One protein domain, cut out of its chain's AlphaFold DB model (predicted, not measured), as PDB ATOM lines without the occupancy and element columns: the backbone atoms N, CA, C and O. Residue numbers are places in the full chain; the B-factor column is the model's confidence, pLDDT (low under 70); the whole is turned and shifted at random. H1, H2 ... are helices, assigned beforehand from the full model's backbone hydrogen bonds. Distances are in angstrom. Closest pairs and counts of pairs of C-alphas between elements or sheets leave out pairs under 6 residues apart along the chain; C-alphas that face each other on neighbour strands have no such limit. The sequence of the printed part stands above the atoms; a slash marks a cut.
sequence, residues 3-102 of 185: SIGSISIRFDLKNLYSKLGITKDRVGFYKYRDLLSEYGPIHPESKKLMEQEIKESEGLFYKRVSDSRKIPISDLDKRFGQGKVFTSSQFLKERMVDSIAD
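Overview. This is residues 3 to 102 of the 185 residues of the protein "Peptidase, S49 protease IV family protein" of Leptospira interrogans serovar Bataviae str. HAI135 (UniProt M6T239). One long helix, H2, runs along much of an elongated frame, with the short helix H3 packed crosswise on its last part, the short H4 beyond H3 near one end of the long axis and the short H1 near the other end. The first residues, 3 to 13, run as an extended stretch back along the length of H2 toward H1, and a long loop, residues 20 to 43, leads from H1 round to where H2 begins. The printed part has 100 residues with four named helices, H1, H2, H3 and H4 in that order along the chain, and no named strand. The class is all helix, though the helices hold 46 of the 100 printed residues, under half. The whole is extended, with a radius of gyration of the C-alphas of 19.9 A, and the C-alphas span 57 by 28 by 20 A.

Arrangement. The longest helix is H2, residues 44 to 69. H3, residues 73 to 80, touches H2, and the closest C-alphas are those of Ser 66 and Ile 73, 5.8 A apart. H2 touches H3 with residues 62 to 66 alone. The lines of H2 and H3 stand about perpendicular, at 88 degrees, and their centres are 14.2 A apart. H4, residues 88 to 93, is apart from H2 and also from H3, with no C-alpha within 8 A of either. H1, residues 14 to 19, is apart from H2, H3 and H4, with no C-alpha of these within 8 A of it. In H1, H2, H3 and H4 every backbone O i to N i+4 pair is within hydrogen-bond range.

Along the chain. H2 measures 37.0 A from its first to its last C-alpha, from Pro 44 at (174.359, 175.250, 144.536) to Arg 69 at (195.268, 201.898, 159.371). H3, from Ile 73 to Phe 80, measures 9.9 A. H1 measures 8.8 A and begins with the C-alpha of Lys 14 at (175.725, 161.703, 155.622). H4 also measures 8.8 A and ends with the C-alpha of Lys 93 at (207.725, 197.469, 159.907).

Size, cuts and confidence. The outline is a rod, and the two C-alphas farthest apart, those of Gly 21 and Ser 99, are 57.4 A from each other. The first and last printed C-alphas, of Ser 3 and Asp 102, are 21.0 A apart. The printed part has no cut. The link from H1 to H2 is long, with 24 residues; that from H2 to H3 is tight, with 3; that from H3 to H4 is short, with 7. The mean pLDDT of the printed part is 91.7, and no printed residue is under 70.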
ATOM      1  N   SER A   3     195.693 187.120 160.408       92.50
ATOM      2  CA  SER A   3     194.493 186.310 160.163       92.50
ATOM      3  C   SER A   3     193.297 187.179 159.754       92.50
ATOM      4  O   SER A   3     192.175 186.979 160.220       92.50
ATOM      5  N   ILE A   4     193.552 188.170 158.894       92.12
ATOM      6  CA  ILE A   4     192.520 189.058 158.357       92.12
ATOM      7  C   ILE A   4     191.824 188.307 157.219       92.12
ATOM      8  O   ILE A   4     192.374 188.162 156.130       92.12
ATOM      9  N   GLY A   5     190.649 187.762 157.511       90.50
ATOM     10  CA  GLY A   5     189.850 186.959 156.592       90.50
ATOM     11  C   GLY A   5     188.645 186.350 157.307       90.50
ATOM     12  O   GLY A   5     188.546 186.421 158.534       90.50
ATOM     13  N   SER A   6     187.730 185.761 156.539       92.75
ATOM     14  CA  SER A   6     186.524 185.111 157.058       92.75
ATOM     15  C   SER A   6     186.398 183.699 156.501       92.75
ATOM     16  O   SER A   6     186.627 183.470 155.315       92.75
ATOM     17  N   ILE A   7     186.053 182.740 157.360       91.06
ATOM     18  CA  ILE A   7     185.831 181.344 156.975       91.06
ATOM     19  C   ILE A   7     184.560 180.819 157.636       91.06
ATOM     20  O   ILE A   7     184.248 181.168 158.774       91.06
ATOM     21  N   SER A   8     183.855 179.933 156.937       87.69
ATOM     22  CA  SER A   8     182.746 179.161 157.493       87.69
ATOM     23  C   SER A   8     183.000 177.681 157.247       87.69
ATOM     24  O   SER A   8     183.434 177.289 156.161       87.69
ATOM     25  N   ILE A   9     182.763 176.860 158.268       87.62
ATOM     26  CA  ILE A   9     182.978 175.414 158.214       87.62
ATOM     27  C   ILE A   9     181.626 174.730 158.351       87.62
ATOM     28  O   ILE A   9     180.881 174.983 159.296       87.62
ATOM     29  N   ARG A  10     181.339 173.815 157.424       87.12
ATOM     30  CA  ARG A  10     180.160 172.953 157.464       87.12
ATOM     31  C   ARG A  10     180.584 171.501 157.316       87.12
ATOM     32  O   ARG A  10     181.335 171.166 156.403       87.12
ATOM     33  N   PHE A  11     180.068 170.641 158.184       88.19
ATOM     34  CA  PHE A  11     180.335 169.207 158.138       88.19
ATOM     35  C   PHE A  11     179.255 168.486 157.334       88.19
ATOM     36  O   PHE A  11     178.069 168.714 157.552       88.19
ATOM     37  N   ASP A  12     179.667 167.598 156.430       91.06
ATOM     38  CA  ASP A  12     178.774 166.610 155.827       91.06
ATOM     39  C   ASP A  12     178.956 165.271 156.550       91.06
ATOM     40  O   ASP A  12     179.982 164.601 156.422       91.06
ATOM     41  N   LEU A  13     177.947 164.896 157.330       92.88
ATOM     42  CA  LEU A  13     177.923 163.686 158.139       92.88
ATOM     43  C   LEU A  13     177.076 162.570 157.511       92.88
ATOM     44  O   LEU A  13     176.876 161.538 158.150       92.88
ATOM     45  N   LYS A  14     176.593 162.711 156.265       91.19
ATOM     46  CA  LYS A  14     175.725 161.703 155.622       91.19
ATOM     47  C   LYS A  14     176.351 160.307 155.642       91.19
ATOM     48  O   LYS A  14     175.704 159.340 156.038       91.19
ATOM     49  N   ASN A  15     177.625 160.215 155.270       91.19
ATOM     50  CA  ASN A  15     178.348 158.943 155.231       91.19
ATOM     51  C   ASN A  15     178.594 158.366 156.632       91.19
ATOM     52  O   ASN A  15     178.620 157.149 156.793       91.19
ATOM     53  N   LEU A  16     178.748 159.222 157.647       93.69
ATOM     54  CA  LEU A  16     178.866 158.783 159.037       93.69
ATOM     55  C   LEU A  16     177.552 158.156 159.513       93.69
ATOM     56  O   LEU A  16     177.563 157.045 160.031       93.69
ATOM     57  N   TYR A  17     176.419 158.821 159.280       94.00
ATOM     58  CA  TYR A  17     175.108 158.285 159.650       94.00
ATOM     59  C   TYR A  17     174.783 156.981 158.926       94.00
ATOM     60  O   TYR A  17     174.315 156.041 159.562       94.00
ATOM     61  N   SER A  18     175.122 156.882 157.636       92.81
ATOM     62  CA  SER A  18     174.928 155.649 156.869       92.81
ATOM     63  C   SER A  18     175.693 154.464 157.468       92.81
ATOM     64  O   SER A  18     175.166 153.357 157.487       92.81
ATOM     65  N   LYS A  19     176.905 154.682 158.000       94.62
ATOM     66  CA  LYS A  19     177.680 153.639 158.699       94.62
ATOM     67  C   LYS A  19     177.070 153.232 160.041       94.62
ATOM     68  O   LYS A  19     177.282 152.111 160.481       94.62
ATOM     69  N   LEU A  20     176.325 154.130 160.679       94.19
ATOM     70  CA  LEU A  20     175.607 153.874 161.929       94.19
ATOM     71  C   LEU A  20     174.205 153.284 161.700       94.19
ATOM     72  O   LEU A  20     173.465 153.094 162.660       94.19
ATOM     73  N   GLY A  21     173.814 153.031 160.445       94.50
ATOM     74  CA  GLY A  21     172.467 152.571 160.099       94.50
ATOM     75  C   GLY A  21     171.380 153.638 160.275       94.50
ATOM     76  O   GLY A  21     170.197 153.313 160.283       94.50
ATOM     77  N   ILE A  22     171.756 154.914 160.419       93.62
ATOM     78  CA  ILE A  22     170.821 156.028 160.600       93.62
ATOM     79  C   ILE A  22     170.500 156.641 159.237       93.62
ATOM     80  O   ILE A  22     171.379 157.175 158.553       93.62
ATOM     81  N   THR A  23     169.216 156.643 158.885       90.50
ATOM     82  CA  THR A  23     168.693 157.355 157.714       90.50
ATOM     83  C   THR A  23     167.912 158.578 158.180       90.50
ATOM     84  O   THR A  23     167.116 158.486 159.111       90.50
ATOM     85  N   LYS A  24     168.167 159.736 157.563       87.94
ATOM     86  CA  LYS A  24     167.426 160.976 157.823       87.94
ATOM     87  C   LYS A  24     166.769 161.423 156.523       87.94
ATOM     88  O   LYS A  24     167.471 161.704 155.557       87.94
ATOM     89  N   ASP A  25     165.451 161.562 156.516       84.06
ATOM     90  CA  ASP A  25     164.758 162.174 155.385       84.06
ATOM     91  C   ASP A  25     164.711 163.689 155.557       84.06
ATOM     92  O   ASP A  25     164.310 164.220 156.596       84.06
ATOM     93  N   ARG A  26     165.151 164.414 154.524       78.06
ATOM     94  CA  ARG A  26     165.092 165.876 154.518       78.06
ATOM     95  C   ARG A  26     163.722 166.316 154.023       78.06
ATOM     96  O   ARG A  26     163.487 166.360 152.821       78.06
ATOM     97  N   VAL A  27     162.849 166.702 154.946       78.62
ATOM     98  CA  VAL A  27     161.580 167.362 154.618       78.62
ATOM     99  C   VAL A  27     161.721 168.853 154.906       78.62
ATOM    100  O   VAL A  27     162.099 169.259 156.007       78.62
ATOM    101  N   GLY A  28     161.465 169.696 153.909       75.12
ATOM    102  CA  GLY A  28     161.626 171.136 154.054       75.12
ATOM    103  C   GLY A  28     160.828 171.921 153.025       75.12
ATOM    104  O   GLY A  28     160.780 171.552 151.860       75.12
ATOM    105  N   PHE A  29     160.231 173.025 153.474       78.38
ATOM    106  CA  PHE A  29     159.402 173.901 152.639       78.38
ATOM    107  C   PHE A  29     160.175 175.073 152.016       78.38
ATOM    108  O   PHE A  29     159.685 175.698 151.081       78.38
ATOM    109  N   TYR A  30     161.370 175.396 152.528       83.75
ATOM    110  CA  TYR A  30     162.111 176.602 152.141       83.75
ATOM    111  C   TYR A  30     163.428 176.287 151.425       83.75
ATOM    112  O   TYR A  30     164.128 175.333 151.766       83.75
ATOM    113  N   LYS A  31     163.778 177.167 150.482       82.69
ATOM    114  CA  LYS A  31     164.868 177.033 149.504       82.69
ATOM    115  C   LYS A  31     166.266 176.809 150.100       82.69
ATOM    116  O   LYS A  31     167.052 176.077 149.518       82.69
ATOM    117  N   TYR A  32     166.560 177.395 151.265       85.50
ATOM    118  CA  TYR A  32     167.908 177.417 151.859       85.50
ATOM    119  C   TYR A  32     168.058 176.584 153.144       85.50
ATOM    120  O   TYR A  32     169.007 176.764 153.907       85.50
ATOM    121  N   ARG A  33     167.109 175.682 153.444       84.25
ATOM    122  CA  ARG A  33     167.108 174.918 154.715       84.25
ATOM    123  C   ARG A  33     168.297 173.974 154.879       84.25
ATOM    124  O   ARG A  33     168.607 173.561 155.991       84.25
ATOM    125  N   ASP A  34     168.947 173.624 153.786       85.06
ATOM    126  CA  ASP A  34     170.109 172.748 153.756       85.06
ATOM    127  C   ASP A  34     171.418 173.437 154.185       85.06
ATOM    128  O   ASP A  34     172.411 172.743 154.408       85.06
ATOM    129  N   LEU A  35     171.428 174.767 154.361       84.81
ATOM    130  CA  LEU A  35     172.573 175.505 154.909       84.81
ATOM    131  C   LEU A  35     172.989 174.991 156.285       84.81
ATOM    132  O   LEU A  35     174.172 174.776 156.538       84.81
ATOM    133  N   LEU A  36     171.997 174.782 157.150       80.94
ATOM    134  CA  LEU A  36     172.185 174.343 158.532       80.94
ATOM    135  C   LEU A  36     172.142 172.819 158.677       80.94
ATOM    136  O   LEU A  36     172.354 172.307 159.769       80.94
ATOM    137  N   SER A  37     171.862 172.096 157.590       86.06
ATOM    138  CA  SER A  37     171.823 170.639 157.598       86.06
ATOM    139  C   SER A  37     173.233 170.070 157.493       86.06
ATOM    140  O   SER A  37     173.927 170.263 156.494       86.06
ATOM    141  N   GLU A  38     173.609 169.268 158.480       88.62
ATOM    142  CA  GLU A  38     174.807 168.427 158.480       88.62
ATOM    143  C   GLU A  38     174.625 167.138 157.664       88.62
ATOM    144  O   GLU A  38     175.567 166.384 157.422       88.62
ATOM    145  N   TYR A  39     173.396 166.851 157.242       88.31
ATOM    146  CA  TYR A  39     173.072 165.654 156.486       88.31
ATOM    147  C   TYR A  39     173.248 165.909 154.989       88.31
ATOM    148  O   TYR A  39     172.277 166.278 154.347       88.31
ATOM    149  N   GLY A  40     174.430 165.698 154.403       86.31
ATOM    150  CA  GLY A  40     174.684 165.643 152.950       86.31
ATOM    151  C   GLY A  40     175.038 166.967 152.239       86.31
ATOM    152  O   GLY A  40     175.169 168.023 152.869       86.31
ATOM    153  N   PRO A  41     175.190 166.932 150.898       86.38
ATOM    154  CA  PRO A  41     175.695 168.071 150.138       86.38
ATOM    155  C   PRO A  41     174.712 169.244 150.139       86.38
ATOM    156  O   PRO A  41     173.495 169.050 150.180       86.38
ATOM    157  N   ILE A  42     175.274 170.452 150.104       89.19
ATOM    158  CA  ILE A  42     174.545 171.711 149.948       89.19
ATOM    159  C   ILE A  42     174.109 171.882 148.492       89.19
ATOM    160  O   ILE A  42     174.850 171.524 147.574       89.19
ATOM    161  N   HIS A  43     172.941 172.470 148.271       89.94
ATOM    162  CA  HIS A  43     172.501 172.886 146.950       89.94
ATOM    163  C   HIS A  43     173.359 174.053 146.443       89.94
ATOM    164  O   HIS A  43     173.807 174.887 147.236       89.94
ATOM    165  N   PRO A  44     173.559 174.170 145.117       91.31
ATOM    166  CA  PRO A  44     174.359 175.250 144.536       91.31
ATOM    167  C   PRO A  44     173.895 176.657 144.943       91.31
ATOM    168  O   PRO A  44     174.717 177.542 145.164       91.31
ATOM    169  N   GLU A  45     172.586 176.868 145.088       90.25
ATOM    170  CA  GLU A  45     172.023 178.172 145.450       90.25
ATOM    171  C   GLU A  45     172.301 178.542 146.910       90.25
ATOM    172  O   GLU A  45     172.721 179.662 147.194       90.25
ATOM    173  N   SER A  46     172.134 177.588 147.827       91.44
ATOM    174  CA  SER A  46     172.510 177.743 149.234       91.44
ATOM    175  C   SER A  46     174.012 177.967 149.379       91.44
ATOM    176  O   SER A  46     174.441 178.842 150.125       91.44
ATOM    177  N   LYS A  47     174.834 177.247 148.606       91.69
ATOM    178  CA  LYS A  47     176.284 177.469 148.579       91.69
ATOM    179  C   LYS A  47     176.620 178.910 148.198       91.69
ATOM    180  O   LYS A  47     177.413 179.540 148.885       91.69
ATOM    181  N   LYS A  48     175.983 179.439 147.150       93.94
ATOM    182  CA  LYS A  48     176.182 180.821 146.700       93.94
ATOM    183  C   LYS A  48     175.793 181.840 147.776       93.94
ATOM    184  O   LYS A  48     176.509 182.819 147.954       93.94
ATOM    185  N   LEU A  49     174.701 181.597 148.504       93.44
ATOM    186  CA  LEU A  49     174.302 182.441 149.633       93.44
ATOM    187  C   LEU A  49     175.359 182.414 150.747       93.44
ATOM    188  O   LEU A  49     175.804 183.464 151.189       93.44
ATOM    189  N   MET A  50     175.842 181.231 151.137       92.81
ATOM    190  CA  MET A  50     176.916 181.112 152.133       92.81
ATOM    191  C   MET A  50     178.208 181.814 151.680       92.81
ATOM    192  O   MET A  50     178.855 182.494 152.468       92.81
ATOM    193  N   GLU A  51     178.590 181.675 150.408       94.31
ATOM    194  CA  GLU A  51     179.749 182.377 149.841       94.31
ATOM    195  C   GLU A  51     179.580 183.901 149.881       94.31
ATOM    196  O   GLU A  51     180.552 184.614 150.124       94.31
ATOM    197  N   GLN A  52     178.363 184.403 149.657       95.62
ATOM    198  CA  GLN A  52     178.052 185.823 149.779       95.62
ATOM    199  C   GLN A  52     178.203 186.300 151.230       95.62
ATOM    200  O   GLN A  52     178.924 187.263 151.463       95.62
ATOM    201  N   GLU A  53     177.628 185.586 152.199       94.31
ATOM    202  CA  GLU A  53     177.741 185.911 153.631       94.31
ATOM    203  C   GLU A  53     179.206 185.947 154.105       94.31
ATOM    204  O   GLU A  53     179.628 186.856 154.823       94.31
ATOM    205  N   ILE A  54     180.025 184.985 153.661       94.75
ATOM    206  CA  ILE A  54     181.463 184.959 153.973       94.75
ATOM    207  C   ILE A  54     182.160 186.203 153.403       94.75
ATOM    208  O   ILE A  54     182.946 186.838 154.109       94.75
ATOM    209  N   LYS A  55     181.858 186.577 152.153       95.38
ATOM    210  CA  LYS A  55     182.431 187.770 151.507       95.38
ATOM    211  C   LYS A  55     181.980 189.067 152.171       95.38
ATOM    212  O   LYS A  55     182.782 189.987 152.297       95.38
ATOM    213  N   GLU A  56     180.730 189.156 152.610       96.50
ATOM    214  CA  GLU A  56     180.219 190.323 153.338       96.50
ATOM    215  C   GLU A  56     180.924 190.481 154.693       96.50
ATOM    216  O   GLU A  56     181.388 191.571 155.039       96.50
ATOM    217  N   SER A  57     181.089 189.374 155.419       95.38
ATOM    218  CA  SER A  57     181.847 189.320 156.673       95.38
ATOM    219  C   SER A  57     183.315 189.727 156.482       95.38
ATOM    220  O   SER A  57     183.836 190.561 157.230       95.38
ATOM    221  N   GLU A  58     183.978 189.204 155.446       95.00
ATOM    222  CA  GLU A  58     185.345 189.594 155.091       95.00
ATOM    223  C   GLU A  58     185.435 191.078 154.713       95.00
ATOM    224  O   GLU A  58     186.298 191.792 155.226       95.00
ATOM    225  N   GLY A  59     184.514 191.571 153.883       96.00
ATOM    226  CA  GLY A  59     184.463 192.972 153.472       96.00
ATOM    227  C   GLY A  59     184.326 193.927 154.659       96.00
ATOM    228  O   GLY A  59     185.009 194.953 154.714       96.00
ATOM    229  N   LEU A  60     183.512 193.573 155.658       96.12
ATOM    230  CA  LEU A  60     183.388 194.348 156.895       96.12
ATOM    231  C   LEU A  60     184.694 194.360 157.700       96.12
ATOM    232  O   LEU A  60     185.077 195.401 158.242       96.12
ATOM    233  N   PHE A  61     185.387 193.223 157.777       95.25
ATOM    234  CA  PHE A  61     186.687 193.141 158.438       95.25
ATOM    235  C   PHE A  61     187.713 194.024 157.710       95.25
ATOM    236  O   PHE A  61     188.355 194.868 158.339       95.25
ATOM    237  N   TYR A  62     187.800 193.918 156.383       96.19
ATOM    238  CA  TYR A  62     188.728 194.717 155.582       96.19
ATOM    239  C   TYR A  62     188.454 196.209 155.727       96.19
ATOM    240  O   TYR A  62     189.387 196.976 155.944       96.19
ATOM    241  N   LYS A  63     187.180 196.616 155.705       97.00
ATOM    242  CA  LYS A  63     186.786 198.009 155.926       97.00
ATOM    243  C   LYS A  63     187.280 198.535 157.275       97.00
ATOM    244  O   LYS A  63     187.927 199.571 157.318       97.00
ATOM    245  N   ARG A  64     187.057 197.799 158.369       96.25
ATOM    246  CA  ARG A  64     187.502 198.215 159.715       96.25
ATOM    247  C   ARG A  64     189.019 198.396 159.800       96.25
ATOM    248  O   ARG A  64     189.489 199.352 160.412       96.25
ATOM    249  N   VAL A  65     189.784 197.489 159.192       95.25
ATOM    250  CA  VAL A  65     191.252 197.581 159.184       95.25
ATOM    251  C   VAL A  65     191.719 198.729 158.288       95.25
ATOM    252  O   VAL A  65     192.586 199.498 158.697       95.25
ATOM    253  N   SER A  66     191.116 198.876 157.105       96.38
ATOM    254  CA  SER A  66     191.351 199.976 156.164       96.38
ATOM    255  C   SER A  66     191.131 201.333 156.828       96.38
ATOM    256  O   SER A  66     192.026 202.173 156.804       96.38
ATOM    257  N   ASP A  67     189.987 201.525 157.489       96.75
ATOM    258  CA  ASP A  67     189.627 202.778 158.159       96.75
ATOM    259  C   ASP A  67     190.590 203.097 159.317       96.75
ATOM    260  O   ASP A  67     191.011 204.241 159.489       96.75
ATOM    261  N   SER A  68     190.995 202.081 160.089       95.44
ATOM    262  CA  SER A  68     191.902 202.252 161.230       95.44
ATOM    263  C   SER A  68     193.350 202.529 160.814       95.44
ATOM    264  O   SER A  68     193.998 203.400 161.395       95.44
ATOM    265  N   ARG A  69     193.869 201.800 159.820       94.94
ATOM    266  CA  ARG A  69     195.268 201.898 159.371       94.94
ATOM    267  C   ARG A  69     195.461 202.845 158.191       94.94
ATOM    268  O   ARG A  69     196.597 203.080 157.790       94.94
ATOM    269  N   LYS A  70     194.372 203.427 157.679       95.62
ATOM    270  CA  LYS A  70     194.351 204.348 156.532       95.62
ATOM    271  C   LYS A  70     195.038 203.750 155.300       95.62
ATOM    272  O   LYS A  70     195.782 204.435 154.601       95.62
ATOM    273  N   ILE A  71     194.798 202.464 155.053       95.06
ATOM    274  CA  ILE A  71     195.329 201.723 153.901       95.06
ATOM    275  C   ILE A  71     194.191 201.388 152.934       95.06
ATOM    276  O   ILE A  71     193.133 200.970 153.397       95.06
ATOM    277  N   PRO A  72     194.370 201.527 151.609       96.38
ATOM    278  CA  PRO A  72     193.350 201.117 150.650       96.38
ATOM    279  C   PRO A  72     193.007 199.629 150.789       96.38
ATOM    280  O   PRO A  72     193.903 198.792 150.920       96.38
ATOM    281  N   ILE A  73     191.721 199.277 150.688       95.50
ATOM    282  CA  ILE A  73     191.255 197.879 150.779       95.50
ATOM    283  C   ILE A  73     191.967 196.976 149.756       95.50
ATOM    284  O   ILE A  73     192.317 195.845 150.081       95.50
ATOM    285  N   SER A  74     192.238 197.477 148.546       95.38
ATOM    286  CA  SER A  74     192.961 196.732 147.505       95.38
ATOM    287  C   SER A  74     194.379 196.339 147.919       95.38
ATOM    288  O   SER A  74     194.866 195.274 147.539       95.38
ATOM    289  N   ASP A  75     195.047 197.202 148.679       94.69
ATOM    290  CA  ASP A  75     196.410 196.964 149.146       94.69
ATOM    291  C   ASP A  75     196.394 196.083 150.390       94.69
ATOM    292  O   ASP A  75     197.239 195.197 150.525       94.69
ATOM    293  N   LEU A  76     195.398 196.282 151.262       94.75
ATOM    294  CA  LEU A  76     195.153 195.420 152.410       94.75
ATOM    295  C   LEU A  76     194.959 193.966 151.972       94.75
ATOM    296  O   LEU A  76     195.667 193.100 152.479       94.75
ATOM    297  N   ASP A  77     194.061 193.702 151.020       94.00
ATOM    298  CA  ASP A  77     193.782 192.354 150.507       94.00
ATOM    299  C   ASP A  77     195.059 191.676 149.983       94.00
ATOM    300  O   ASP A  77     195.464 190.610 150.453       94.00
ATOM    301  N   LYS A  78     195.778 192.350 149.077       94.62
ATOM    302  CA  LYS A  78     196.990 191.802 148.448       94.62
ATOM    303  C   LYS A  78     198.100 191.503 149.457       94.62
ATOM    304  O   LYS A  78     198.781 190.479 149.341       94.62
ATOM    305  N   ARG A  79     198.315 192.403 150.421       93.69
ATOM    306  CA  ARG A  79     199.500 192.383 151.294       93.69
ATOM    307  C   ARG A  79     199.256 191.674 152.621       93.69
ATOM    308  O   ARG A  79     200.125 190.929 153.064       93.69
ATOM    309  N   PHE A  80     198.094 191.879 153.238       94.00
ATOM    310  CA  PHE A  80     197.814 191.466 154.619       94.00
ATOM    311  C   PHE A  80     196.527 190.645 154.789       94.00
ATOM    312  O   PHE A  80     196.290 190.123 155.880       94.00
ATOM    313  N   GLY A  81     195.706 190.532 153.744       92.31
ATOM    314  CA  GLY A  81     194.453 189.779 153.741       92.31
ATOM    315  C   GLY A  81     194.632 188.269 153.568       92.31
ATOM    316  O   GLY A  81     195.706 187.702 153.806       92.31
ATOM    317  N   GLN A  82     193.553 187.617 153.127       90.31
ATOM    318  CA  GLN A  82     193.504 186.190 152.770       90.31
ATOM    319  C   GLN A  82     193.834 185.246 153.937       90.31
ATOM    320  O   GLN A  82     194.342 184.142 153.741       90.31
ATOM    321  N   GLY A  83     193.599 185.687 155.175       90.69
ATOM    322  CA  GLY A  83     193.869 184.887 156.370       90.69
ATOM    323  C   GLY A  83     195.357 184.664 156.670       90.69
ATOM    324  O   GLY A  83     195.686 183.814 157.496       90.69
ATOM    325  N   LYS A  84     196.274 185.413 156.042       92.12
ATOM    326  CA  LYS A  84     197.720 185.289 156.290       92.12
ATOM    327  C   LYS A  84     198.076 185.699 157.722       92.12
ATOM    328  O   LYS A  84     197.517 186.644 158.284       92.12
ATOM    329  N   VAL A  85     199.037 184.991 158.314       93.75
ATOM    330  CA  VAL A  85     199.537 185.249 159.672       93.75
ATOM    331  C   VAL A  85     200.924 185.871 159.593       93.75
ATOM    332  O   VAL A  85     201.759 185.451 158.796       93.75
ATOM    333  N   PHE A  86     201.164 186.861 160.448       94.06
ATOM    334  CA  PHE A  86     202.390 187.649 160.470       94.06
ATOM    335  C   PHE A  86     202.958 187.755 161.881       94.06
ATOM    336  O   PHE A  86     202.225 187.735 162.883       94.06
ATOM    337  N   THR A  87     204.275 187.905 161.969       95.00
ATOM    338  CA  THR A  87     204.949 188.204 163.235       95.00
ATOM    339  C   THR A  87     204.721 189.659 163.637       95.00
ATOM    340  O   THR A  87     204.447 190.525 162.801       95.00
ATOM    341  N   SER A  88     204.851 189.953 164.931       92.50
ATOM    342  CA  SER A  88     204.716 191.315 165.462       92.50
ATOM    343  C   SER A  88     205.698 192.273 164.779       92.50
ATOM    344  O   SER A  88     205.317 193.363 164.367       92.50
ATOM    345  N   SER A  89     206.942 191.830 164.567       95.25
ATOM    346  CA  SER A  89     207.993 192.627 163.926       95.25
ATOM    347  C   SER A  89     207.698 192.946 162.459       95.25
ATOM    348  O   SER A  89     208.049 194.027 161.997       95.25
ATOM    349  N   GLN A  90     207.055 192.037 161.714       95.12
ATOM    350  CA  GLN A  90     206.610 192.314 160.341       95.12
ATOM    351  C   GLN A  90     205.537 193.402 160.329       95.12
ATOM    352  O   GLN A  90     205.640 194.364 159.576       95.12
ATOM    353  N   PHE A  91     204.539 193.286 161.206       95.19
ATOM    354  CA  PHE A  91     203.473 194.279 161.306       95.19
ATOM    355  C   PHE A  91     203.963 195.640 161.795       95.19
ATOM    356  O   PHE A  91     203.435 196.648 161.343       95.19
ATOM    357  N   LEU A  92     204.984 195.692 162.654       95.19
ATOM    358  CA  LEU A  92     205.578 196.959 163.079       95.19
ATOM    359  C   LEU A  92     206.273 197.666 161.906       95.19
ATOM    360  O   LEU A  92     206.043 198.851 161.678       95.19
ATOM    361  N   LYS A  93     207.069 196.930 161.115       94.88
ATOM    362  CA  LYS A  93     207.725 197.469 159.907       94.88
ATOM    363  C   LYS A  93     206.715 198.029 158.908       94.88
ATOM    364  O   LYS A  93     206.965 199.054 158.286       94.88
ATOM    365  N   GLU A  94     205.570 197.366 158.800       93.12
ATOM    366  CA  GLU A  94     204.488 197.716 157.883       93.12
ATOM    367  C   GLU A  94     203.448 198.676 158.484       93.12
ATOM    368  O   GLU A  94     202.438 198.962 157.845       93.12
ATOM    369  N   ARG A  95     203.680 199.184 159.706       92.81
ATOM    370  CA  ARG A  95     202.778 200.099 160.439       92.81
ATOM    371  C   ARG A  95     201.353 199.562 160.637       92.81
ATOM    372  O   ARG A  95     200.394 200.317 160.777       92.81
ATOM    373  N   MET A  96     201.218 198.240 160.685       94.06
ATOM    374  CA  MET A  96     199.975 197.541 161.022       94.06
ATOM    375  C   MET A  96     199.764 197.422 162.540       94.06
ATOM    376  O   MET A  96     198.656 197.122 162.988       94.06
ATOM    377  N   VAL A  97     200.815 197.667 163.327       94.44
ATOM    378  CA  VAL A  97     200.784 197.868 164.782       94.44
ATOM    379  C   VAL A  97     201.631 199.086 165.136       94.44
ATOM    380  O   VAL A  97     202.555 199.426 164.399       94.44
ATOM    381  N   ASP A  98     201.305 199.724 166.254       93.19
ATOM    382  CA  ASP A  98     201.908 200.995 166.665       93.19
ATOM    383  C   ASP A  98     203.214 200.783 167.452       93.19
ATOM    384  O   ASP A  98     204.206 201.467 167.213       93.19
ATOM    385  N   SER A  99     203.246 199.777 168.330       93.44
ATOM    386  CA  SER A  99     204.425 199.385 169.107       93.44
ATOM    387  C   SER A  99     204.405 197.885 169.429       93.44
ATOM    388  O   SER A  99     203.420 197.179 169.188       93.44
ATOM    389  N   ILE A 100     205.526 197.376 169.942       94.44
ATOM    390  CA  ILE A 100     205.635 196.024 170.493       94.44
ATOM    391  C   ILE A 100     206.097 196.175 171.939       94.44
ATOM    392  O   ILE A 100     207.220 196.613 172.175       94.44
ATOM    393  N   ALA A 101     205.244 195.784 172.877       93.88
ATOM    394  CA  ALA A 101     205.530 195.789 174.304       93.88
ATOM    395  C   ALA A 101     205.006 194.499 174.946       93.88
ATOM    396  O   ALA A 101     204.134 193.817 174.391       93.88
ATOM    397  N   ASP A 102     205.547 194.160 176.111       94.00
ATOM    398  CA  ASP A 102     204.927 193.180 176.994       94.00
ATOM    399  C   ASP A 102     203.809 193.838 177.825       94.00
ATOM    400  O   ASP A 102     203.459 195.006 177.643       94.00
TER     401      ASP A 102